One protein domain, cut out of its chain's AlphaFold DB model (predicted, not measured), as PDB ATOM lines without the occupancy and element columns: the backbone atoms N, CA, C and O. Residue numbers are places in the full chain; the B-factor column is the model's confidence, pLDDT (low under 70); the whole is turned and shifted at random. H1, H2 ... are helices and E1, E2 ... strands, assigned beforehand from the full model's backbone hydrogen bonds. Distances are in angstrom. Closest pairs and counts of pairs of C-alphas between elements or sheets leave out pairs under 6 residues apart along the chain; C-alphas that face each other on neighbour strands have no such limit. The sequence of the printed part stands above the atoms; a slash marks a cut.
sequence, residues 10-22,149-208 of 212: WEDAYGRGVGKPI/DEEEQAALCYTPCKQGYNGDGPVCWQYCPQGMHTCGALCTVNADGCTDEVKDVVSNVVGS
ATOM      1  N   TRP A  10     132.350 240.655 291.822       87.38
ATOM      2  CA  TRP A  10     133.047 239.825 292.806       87.38
ATOM      3  C   TRP A  10     132.055 238.953 293.570       87.38
ATOM      4  O   TRP A  10     130.965 239.408 293.920       87.38
ATOM      5  N   GLU A  11     132.450 237.716 293.844       90.12
ATOM      6  CA  GLU A  11     131.740 236.851 294.779       90.12
ATOM      7  C   GLU A  11     131.921 237.385 296.205       90.12
ATOM      8  O   GLU A  11     133.032 237.734 296.614       90.12
ATOM      9  N   ASP A  12     130.835 237.443 296.981       92.88
ATOM     10  CA  ASP A  12     130.972 237.645 298.421       92.88
ATOM     11  C   ASP A  12     131.624 236.409 299.050       92.88
ATOM     12  O   ASP A  12     131.366 235.272 298.647       92.88
ATOM     13  N   ALA A  13     132.448 236.626 300.071       94.88
ATOM     14  CA  ALA A  13     133.184 235.553 300.714       94.88
ATOM     15  C   ALA A  13     133.384 235.807 302.204       94.88
ATOM     16  O   ALA A  13     133.528 236.941 302.664       94.88
ATOM     17  N   TYR A  14     133.441 234.728 302.977       96.88
ATOM     18  CA  TYR A  14     133.814 234.800 304.386       96.88
ATOM     19  C   TYR A  14     134.591 233.558 304.818       96.88
ATOM     20  O   TYR A  14     134.431 232.468 304.272       96.88
ATOM     21  N   GLY A  15     135.455 233.729 305.816       96.75
ATOM     22  CA  GLY A  15     136.223 232.624 306.381       96.75
ATOM     23  C   GLY A  15     135.368 231.723 307.271       96.75
ATOM     24  O   GLY A  15     134.529 232.202 308.033       96.75
ATOM     25  N   ARG A  16     135.647 230.419 307.233       97.06
ATOM     26  CA  ARG A  16     135.051 229.390 308.107       97.06
ATOM     27  C   ARG A  16     136.085 228.640 308.960       97.06
ATOM     28  O   ARG A  16     135.824 227.549 309.461       97.06
ATOM     29  N   GLY A  17     137.265 229.242 309.123       95.94
ATOM     30  CA  GLY A  17     138.402 228.682 309.860       95.94
ATOM     31  C   GLY A  17     139.318 227.813 308.996       95.94
ATOM     32  O   GLY A  17     138.979 227.449 307.878       95.94
ATOM     33  N   VAL A  18     140.500 227.474 309.522       95.31
ATOM     34  CA  VAL A  18     141.537 226.709 308.793       95.31
ATOM     35  C   VAL A  18     141.209 225.221 308.607       95.31
ATOM     36  O   VAL A  18     141.897 224.540 307.853       95.31
ATOM     37  N   GLY A  19     140.140 224.738 309.243       95.44
ATOM     38  CA  GLY A  19     139.752 223.329 309.266       95.44
ATOM     39  C   GLY A  19     140.422 222.559 310.404       95.44
ATOM     40  O   GLY A  19     141.461 222.961 310.932       95.44
ATOM     41  N   LYS A  20     139.804 221.452 310.814       96.69
ATOM     42  CA  LYS A  20     140.366 220.490 311.775       96.69
ATOM     43  C   LYS A  20     140.803 219.235 311.016       96.69
ATOM     44  O   LYS A  20     140.089 218.856 310.097       96.69
ATOM     45  N   PRO A  21     141.896 218.546 311.380       95.75
ATOM     46  CA  PRO A  21     142.170 217.217 310.832       95.75
ATOM     47  C   PRO A  21     140.976 216.281 311.033       95.75
ATOM     48  O   PRO A  21     140.306 216.391 312.058       95.75
ATOM     49  N   ILE A  22     140.742 215.360 310.095       96.25
ATOM     50  CA  ILE A  22     139.797 214.246 310.275       96.25
ATOM     51  C   ILE A  22     139.959 213.609 311.663       96.25
ATOM     52  O   ILE A  22     141.061 213.250 312.082       96.25
ATOM     53  N   ASP A 149     128.031 216.919 311.321       92.69
ATOM     54  CA  ASP A 149     127.752 218.345 311.191       92.69
ATOM     55  C   ASP A 149     128.906 219.142 310.559       92.69
ATOM     56  O   ASP A 149     128.858 220.370 310.532       92.69
ATOM     57  N   GLU A 150     129.921 218.467 310.017       95.50
ATOM     58  CA  GLU A 150     131.071 219.084 309.354       95.50
ATOM     59  C   GLU A 150     131.169 218.682 307.872       95.50
ATOM     60  O   GLU A 150     130.701 217.627 307.444       95.50
ATOM     61  N   GLU A 151     131.810 219.537 307.074       95.31
ATOM     62  CA  GLU A 151     132.120 219.282 305.667       95.31
ATOM     63  C   GLU A 151     133.583 218.838 305.524       95.31
ATOM     64  O   GLU A 151     134.493 219.555 305.949       95.31
ATOM     65  N   GLU A 152     133.814 217.669 304.920       95.31
ATOM     66  CA  GLU A 152     135.159 217.151 304.655       95.31
ATOM     67  C   GLU A 152     135.702 217.662 303.317       95.31
ATOM     68  O   GLU A 152     135.110 217.427 302.263       95.31
ATOM     69  N   GLN A 153     136.867 218.309 303.344       95.56
ATOM     70  CA  GLN A 153     137.614 218.713 302.156       95.56
ATOM     71  C   GLN A 153     139.113 218.505 302.388       95.56
ATOM     72  O   GLN A 153     139.667 218.999 303.366       95.56
ATOM     73  N   ALA A 154     139.778 217.768 301.493       93.62
ATOM     74  CA  ALA A 154     141.221 217.497 301.556       93.62
ATOM     75  C   ALA A 154     141.715 217.005 302.942       93.62
ATOM     76  O   ALA A 154     142.739 217.469 303.442       93.62
ATOM     77  N   ALA A 155     140.982 216.063 303.557       93.88
ATOM     78  CA  ALA A 155     141.238 215.511 304.899       93.88
ATOM     79  C   ALA A 155     141.159 216.528 306.060       93.88
ATOM     80  O   ALA A 155     141.672 216.282 307.158       93.88
ATOM     81  N   LEU A 156     140.483 217.655 305.830       96.25
ATOM     82  CA  LEU A 156     140.132 218.640 306.840       96.25
ATOM     83  C   LEU A 156     138.611 218.767 306.956       96.25
ATOM     84  O   LEU A 156     137.883 218.709 305.970       96.25
ATOM     85  N   CYS A 157     138.152 218.965 308.181       97.31
ATOM     86  CA  CYS A 157     136.765 219.144 308.559       97.31
ATOM     87  C   CYS A 157     136.493 220.616 308.816       97.31
ATOM     88  O   CYS A 157     137.154 221.252 309.648       97.31
ATOM     89  N   TYR A 158     135.505 221.148 308.114       97.81
ATOM     90  CA  TYR A 158     135.103 222.540 308.191       97.81
ATOM     91  C   TYR A 158     133.678 222.670 308.708       97.81
ATOM     92  O   TYR A 158     132.849 221.778 308.547       97.81
ATOM     93  N   THR A 159     133.375 223.829 309.291       97.00
ATOM     94  CA  THR A 159     131.979 224.192 309.555       97.00
ATOM     95  C   THR A 159     131.262 224.394 308.213       97.00
ATOM     96  O   THR A 159     131.809 225.100 307.357       97.00
ATOM     97  N   PRO A 160     130.067 223.822 307.997       97.12
ATOM     98  CA  PRO A 160     129.322 224.017 306.760       97.12
ATOM     99  C   PRO A 160     129.043 225.498 306.488       97.12
ATOM    100  O   PRO A 160     128.809 226.288 307.407       97.12
ATOM    101  N   CYS A 161     129.049 225.882 305.214       97.62
ATOM    102  CA  CYS A 161     128.729 227.249 304.823       97.62
ATOM    103  C   CYS A 161     127.238 227.568 305.031       97.62
ATOM    104  O   CYS A 161     126.360 226.720 304.868       97.62
ATOM    105  N   LYS A 162     126.940 228.832 305.348       97.25
ATOM    106  CA  LYS A 162     125.585 229.398 305.312       97.25
ATOM    107  C   LYS A 162     124.943 229.190 303.934       97.25
ATOM    108  O   LYS A 162     125.635 229.162 302.916       97.25
ATOM    109  N   GLN A 163     123.615 229.090 303.905       96.25
ATOM    110  CA  GLN A 163     122.859 228.880 302.670       96.25
ATOM    111  C   GLN A 163     123.225 229.925 301.603       96.25
ATOM    112  O   GLN A 163     123.325 231.117 301.900       96.25
ATOM    113  N   GLY A 164     123.394 229.471 300.360       94.31
ATOM    114  CA  GLY A 164     123.780 230.329 299.239       94.31
ATOM    115  C   GLY A 164     125.290 230.424 299.001       94.31
ATOM    116  O   GLY A 164     125.696 231.211 298.152       94.31
ATOM    117  N   TYR A 165     126.100 229.658 299.739       95.69
ATOM    118  CA  TYR A 165     127.556 229.637 299.618       95.69
ATOM    119  C   TYR A 165     128.065 228.199 299.504       95.69
ATOM    120  O   TYR A 165     127.505 227.294 300.126       95.69
ATOM    121  N   ASN A 166     129.156 228.001 298.770       93.81
ATOM    122  CA  ASN A 166     129.931 226.765 298.729       93.81
ATOM    123  C   ASN A 166     131.284 226.947 299.417       93.81
ATOM    124  O   ASN A 166     131.891 228.013 299.374       93.81
ATOM    125  N   GLY A 167     131.765 225.888 300.055       94.62
ATOM    126  CA  GLY A 167     133.084 225.878 300.663       94.62
ATOM    127  C   GLY A 167     134.184 225.539 299.671       94.62
ATOM    128  O   GLY A 167     134.048 224.567 298.932       94.62
ATOM    129  N   ASP A 168     135.297 226.262 299.724       93.81
ATOM    130  CA  ASP A 168     136.577 225.836 299.155       93.81
ATOM    131  C   ASP A 168     137.686 226.058 300.193       93.81
ATOM    132  O   ASP A 168     138.115 227.184 300.479       93.81
ATOM    133  N   GLY A 169     138.066 224.970 300.862       93.12
ATOM    134  CA  GLY A 169     138.972 224.976 301.999       93.12
ATOM    135  C   GLY A 169     138.470 225.903 303.115       93.12
ATOM    136  O   GLY A 169     137.349 225.725 303.602       93.12
ATOM    137  N   PRO A 170     139.263 226.897 303.555       95.81
ATOM    138  CA  PRO A 170     138.914 227.761 304.680       95.81
ATOM    139  C   PRO A 170     137.920 228.884 304.345       95.81
ATOM    140  O   PRO A 170     137.567 229.659 305.239       95.81
ATOM    141  N   VAL A 171     137.481 229.004 303.088       96.00
ATOM    142  CA  VAL A 171     136.633 230.106 302.614       96.00
ATOM    143  C   VAL A 171     135.287 229.574 302.127       96.00
ATOM    144  O   VAL A 171     135.215 228.549 301.456       96.00
ATOM    145  N   CYS A 172     134.215 230.279 302.474       96.94
ATOM    146  CA  CYS A 172     132.898 230.121 301.872       96.94
ATOM    147  C   CYS A 172     132.704 231.196 300.805       96.94
ATOM    148  O   CYS A 172     132.740 232.381 301.140       96.94
ATOM    149  N   TRP A 173     132.442 230.779 299.573       94.62
ATOM    150  CA  TRP A 173     132.203 231.626 298.406       94.62
ATOM    151  C   TRP A 173     130.716 231.669 298.078       94.62
ATOM    152  O   TRP A 173     130.028 230.659 298.210       94.62
ATOM    153  N   GLN A 174     130.182 232.838 297.741       94.50
ATOM    154  CA  GLN A 174     128.775 232.979 297.384       94.50
ATOM    155  C   GLN A 174     128.515 232.359 296.010       94.50
ATOM    156  O   GLN A 174     129.262 232.600 295.070       94.50
ATOM    157  N   TYR A 175     127.402 231.637 295.851       92.31
ATOM    158  CA  TYR A 175     126.982 231.212 294.519       92.31
ATOM    159  C   TYR A 175     126.716 232.415 293.617       92.31
ATOM    160  O   TYR A 175     126.006 233.352 294.003       92.31
ATOM    161  N   CYS A 176     127.199 232.330 292.379       90.81
ATOM    162  CA  CYS A 176     126.887 233.329 291.376       90.81
ATOM    163  C   CYS A 176     125.376 233.461 291.133       90.81
ATOM    164  O   CYS A 176     124.639 232.467 291.197       90.81
ATOM    165  N   PRO A 177     124.899 234.678 290.808       88.94
ATOM    166  CA  PRO A 177     123.537 234.879 290.339       88.94
ATOM    167  C   PRO A 177     123.197 233.947 289.170       88.94
ATOM    168  O   PRO A 177     124.052 233.577 288.363       88.94
ATOM    169  N   GLN A 178     121.921 233.575 289.060       88.00
ATOM    170  CA  GLN A 178     121.465 232.655 288.020       88.00
ATOM    171  C   GLN A 178     121.829 233.169 286.617       88.00
ATOM    172  O   GLN A 178     121.508 234.300 286.262       88.00
ATOM    173  N   GLY A 179     122.449 232.302 285.811       86.75
ATOM    174  CA  GLY A 179     122.866 232.615 284.440       86.75
ATOM    175  C   GLY A 179     124.282 233.179 284.318       86.75
ATOM    176  O   GLY A 179     124.738 233.371 283.196       86.75
ATOM    177  N   MET A 180     124.980 233.405 285.433       88.00
ATOM    178  CA  MET A 180     126.390 233.793 285.438       88.00
ATOM    179  C   MET A 180     127.308 232.579 285.613       88.00
ATOM    180  O   MET A 180     126.913 231.533 286.129       88.00
ATOM    181  N   HIS A 181     128.549 232.737 285.171       87.00
ATOM    182  CA  HIS A 181     129.619 231.758 285.239       87.00
ATOM    183  C   HIS A 181     130.554 232.073 286.409       87.00
ATOM    184  O   HIS A 181     131.018 233.201 286.548       87.00
ATOM    185  N   THR A 182     130.859 231.061 287.218       88.06
ATOM    186  CA  THR A 182     131.883 231.150 288.267       88.06
ATOM    187  C   THR A 182     133.281 231.178 287.647       88.06
ATOM    188  O   THR A 182     133.621 230.334 286.815       88.06
ATOM    189  N   CYS A 183     134.097 232.135 288.082       87.50
ATOM    190  CA  CYS A 183     135.465 232.396 287.644       87.50
ATOM    191  C   CYS A 183     136.343 232.716 288.869       87.50
ATOM    192  O   CYS A 183     136.679 233.866 289.152       87.50
ATOM    193  N   GLY A 184     136.714 231.692 289.641       83.75
ATOM    194  CA  GLY A 184     137.469 231.898 290.881       83.75
ATOM    195  C   GLY A 184     136.666 232.736 291.878       83.75
ATOM    196  O   GLY A 184     135.633 232.283 292.334       83.75
ATOM    197  N   ALA A 185     137.136 233.946 292.186       87.19
ATOM    198  CA  ALA A 185     136.457 234.889 293.084       87.19
ATOM    199  C   ALA A 185     135.486 235.850 292.359       87.19
ATOM    200  O   ALA A 185     135.042 236.842 292.939       87.19
ATOM    201  N   LEU A 186     135.203 235.613 291.075       88.50
ATOM    202  CA  LEU A 186     134.371 236.458 290.219       88.50
ATOM    203  C   LEU A 186     133.185 235.672 289.659       88.50
ATOM    204  O   LEU A 186     133.310 234.501 289.305       88.50
ATOM    205  N   CYS A 187     132.078 236.373 289.442       90.50
ATOM    206  CA  CYS A 187     130.968 235.935 288.609       90.50
ATOM    207  C   CYS A 187     130.962 236.729 287.312       90.50
ATOM    208  O   CYS A 187     130.935 237.962 287.335       90.50
ATOM    209  N   THR A 188     130.923 236.030 286.183       89.88
ATOM    210  CA  THR A 188     130.969 236.653 284.862       89.88
ATOM    211  C   THR A 188     129.758 236.287 284.017       89.88
ATOM    212  O   THR A 188     129.149 235.236 284.192       89.88
ATOM    213  N   VAL A 189     129.368 237.148 283.080       86.62
ATOM    214  CA  VAL A 189     128.215 236.884 282.195       86.62
ATOM    215  C   VAL A 189     128.458 235.714 281.231       86.62
ATOM    216  O   VAL A 189     127.513 235.071 280.786       86.62
ATOM    217  N   ASN A 190     129.719 235.424 280.903       83.94
ATOM    218  CA  ASN A 190     130.151 234.302 280.071       83.94
ATOM    219  C   ASN A 190     131.594 233.889 280.425       83.94
ATOM    220  O   ASN A 190     132.273 234.567 281.199       83.94
ATOM    221  N   ALA A 191     132.065 232.776 279.857       78.25
ATOM    222  CA  ALA A 191     133.408 232.257 280.120       78.25
ATOM    223  C   ALA A 191     134.540 233.186 279.635       78.25
ATOM    224  O   ALA A 191     135.583 233.252 280.281       78.25
ATOM    225  N   ASP A 192     134.343 233.928 278.541       80.69
ATOM    226  CA  ASP A 192     135.368 234.829 277.992       80.69
ATOM    227  C   ASP A 192     135.630 236.019 278.930       80.69
ATOM    228  O   ASP A 192     136.786 236.370 279.177       80.69
ATOM    229  N   GLY A 193     134.575 236.530 279.575       78.12
ATOM    230  CA  GLY A 193     134.662 237.534 280.641       78.12
ATOM    231  C   GLY A 193     135.410 237.062 281.894       78.12
ATOM    232  O   GLY A 193     135.689 237.840 282.786       78.12
ATOM    233  N   CYS A 194     135.782 235.788 282.016       83.06
ATOM    234  CA  CYS A 194     136.710 235.388 283.077       83.06
ATOM    235  C   CYS A 194     138.134 235.876 282.774       83.06
ATOM    236  O   CYS A 194     138.866 236.331 283.651       83.06
ATOM    237  N   THR A 195     138.539 235.792 281.507       82.75
ATOM    238  CA  THR A 195     139.915 236.085 281.105       82.75
ATOM    239  C   THR A 195     140.180 237.586 281.066       82.75
ATOM    240  O   THR A 195     141.269 238.021 281.447       82.75
ATOM    241  N   ASP A 196     139.216 238.374 280.596       81.50
ATOM    242  CA  ASP A 196     139.384 239.818 280.431       81.50
ATOM    243  C   ASP A 196     139.427 240.539 281.783       81.50
ATOM    244  O   ASP A 196     140.341 241.326 282.030       81.50
ATOM    245  N   GLU A 197     138.554 240.163 282.713       80.31
ATOM    246  CA  GLU A 197     138.519 240.673 284.082       80.31
ATOM    247  C   GLU A 197     139.808 240.342 284.839       80.31
ATOM    248  O   GLU A 197     140.403 241.211 285.478       80.31
ATOM    249  N   VAL A 198     140.301 239.102 284.735       83.19
ATOM    250  CA  VAL A 198     141.572 238.719 285.368       83.19
ATOM    251  C   VAL A 198     142.743 239.499 284.763       83.19
ATOM    252  O   VAL A 198     143.612 239.973 285.501       83.19
ATOM    253  N   LYS A 199     142.780 239.680 283.435       83.62
ATOM    254  CA  LYS A 199     143.805 240.505 282.772       83.62
ATOM    255  C   LYS A 199     143.751 241.956 283.231       83.62
ATOM    256  O   LYS A 199     144.819 242.545 283.401       83.62
ATOM    257  N   ASP A 200     142.563 242.521 283.421       82.25
ATOM    258  CA  ASP A 200     142.408 243.897 283.890       82.25
ATOM    259  C   ASP A 200     142.909 244.041 285.332       82.25
ATOM    260  O   ASP A 200     143.757 244.889 285.610       82.25
ATOM    261  N   VAL A 201     142.517 243.129 286.231       80.81
ATOM    262  CA  VAL A 201     143.030 243.089 287.615       80.81
ATOM    263  C   VAL A 201     144.561 243.026 287.633       80.81
ATOM    264  O   VAL A 201     145.211 243.828 288.308       80.81
ATOM    265  N   VAL A 202     145.165 242.120 286.858       83.06
ATOM    266  CA  VAL A 202     146.629 241.983 286.779       83.06
ATOM    267  C   VAL A 202     147.278 243.230 286.177       83.06
ATOM    268  O   VAL A 202     148.284 243.712 286.701       83.06
ATOM    269  N   SER A 203     146.717 243.779 285.101       85.81
ATOM    270  CA  SER A 203     147.255 244.970 284.434       85.81
ATOM    271  C   SER A 203     147.200 246.194 285.335       85.81
ATOM    272  O   SER A 203     148.142 246.981 285.330       85.81
ATOM    273  N   ASN A 204     146.168 246.321 286.166       78.88
ATOM    274  CA  ASN A 204     146.068 247.385 287.157       78.88
ATOM    275  C   ASN A 204     147.129 247.237 288.254       78.88
ATOM    276  O   ASN A 204     147.767 248.222 288.619       78.88
ATOM    277  N   VAL A 205     147.415 246.021 288.728       78.75
ATOM    278  CA  VAL A 205     148.481 245.791 289.723       78.75
ATOM    279  C   VAL A 205     149.874 246.051 289.132       78.75
ATOM    280  O   VAL A 205     150.698 246.726 289.748       78.75
ATOM    281  N   VAL A 206     150.150 245.556 287.921       77.62
ATOM    282  CA  VAL A 206     151.469 245.688 287.270       77.62
ATOM    283  C   VAL A 206     151.687 247.095 286.697       77.62
ATOM    284  O   VAL A 206     152.795 247.628 286.753       77.62
ATOM    285  N   GLY A 207     150.636 247.725 286.173       62.12
ATOM    286  CA  GLY A 207     150.650 249.078 285.618       62.12
ATOM    287  C   GLY A 207     150.782 250.170 286.680       62.12
ATOM    288  O   GLY A 207     151.421 251.187 286.413       62.12
ATOM    289  N   SER A 208     150.283 249.934 287.900       55.06
ATOM    290  CA  SER A 208     150.423 250.864 289.034       55.06
ATOM    291  C   SER A 208     151.857 250.978 289.570       55.06
ATOM    292  O   SER A 208     152.175 251.953 290.244       55.06
TER     293      SER A 208
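What this domain is: This is residues 10 to 22 and 149 to 208 of the 212 residues of an uncharacterized protein of Stylonychia lemnae (UniProt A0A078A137). Three small strand hairpins follow one another in a loose row: E4 and E5, widened by E1 into a three-stranded sheet, in the middle, E2 and E3 at one end, E6 and E7 toward the other. Helix H1 packs on the E6 and E7 hairpin with residues 192 to 198, and residues 199 to 208 stick out. The printed part has 73 residues, with seven named strands followed by one named helix; the largest sheet runs E1, E5, E4, antiparallel, and the class is mixed. The whole is loose, with a radius of gyration of the C-alphas of 14.9 A and spans of 42 by 30 by 17 A.

Where its parts are: Find C-alpha 13 at (133.184, 235.553, 300.714), where E1, residues 13 to 15, begins. Its neighbour strand is E5, residues 171 to 174, 9.9 A long, and the neighbour of E5 on the sheet's other edge is E4, residues 165 to 168, 9.8 A long. Look next for E2, residues 151 to 153, E3, 156 to 158, E6, 181 to 183, and E7, 186 to 188. H1, residues 192 to 207, runs 22.2 A to C-alpha 207 at (150.650, 249.078, 285.618).

How they stand to each other: Inner strand E5 has N 172 2.8 A from O 14 of E1, and N 173 2.8 A from O 166 of E4, its hairpin partner. In the hairpin E2 and E3, N 153 and O 156 are 2.8 A apart; residues 20 to 21 pair antiparallel with 156 to 157. In the hairpin E6 and E7, N 181 and O 188 are 2.8 A apart. The closest C-alphas of E7 and H1, Thr 188 and Cys 194, are 6.1 A apart. E5 and H1 are apart. In H1, 11 of 12 O i to N i+4 pairs are within hydrogen-bond range.

The domain as a whole: The farthest C-alphas, Asp 149 and Gly 207, are 46.1 A apart. Residues 23 to 148 are not printed; C-alphas 22 and 149 are 12.8 A apart across the cut. Of the links printed whole, none is long. Residues 207 to 208 have pLDDT under 70.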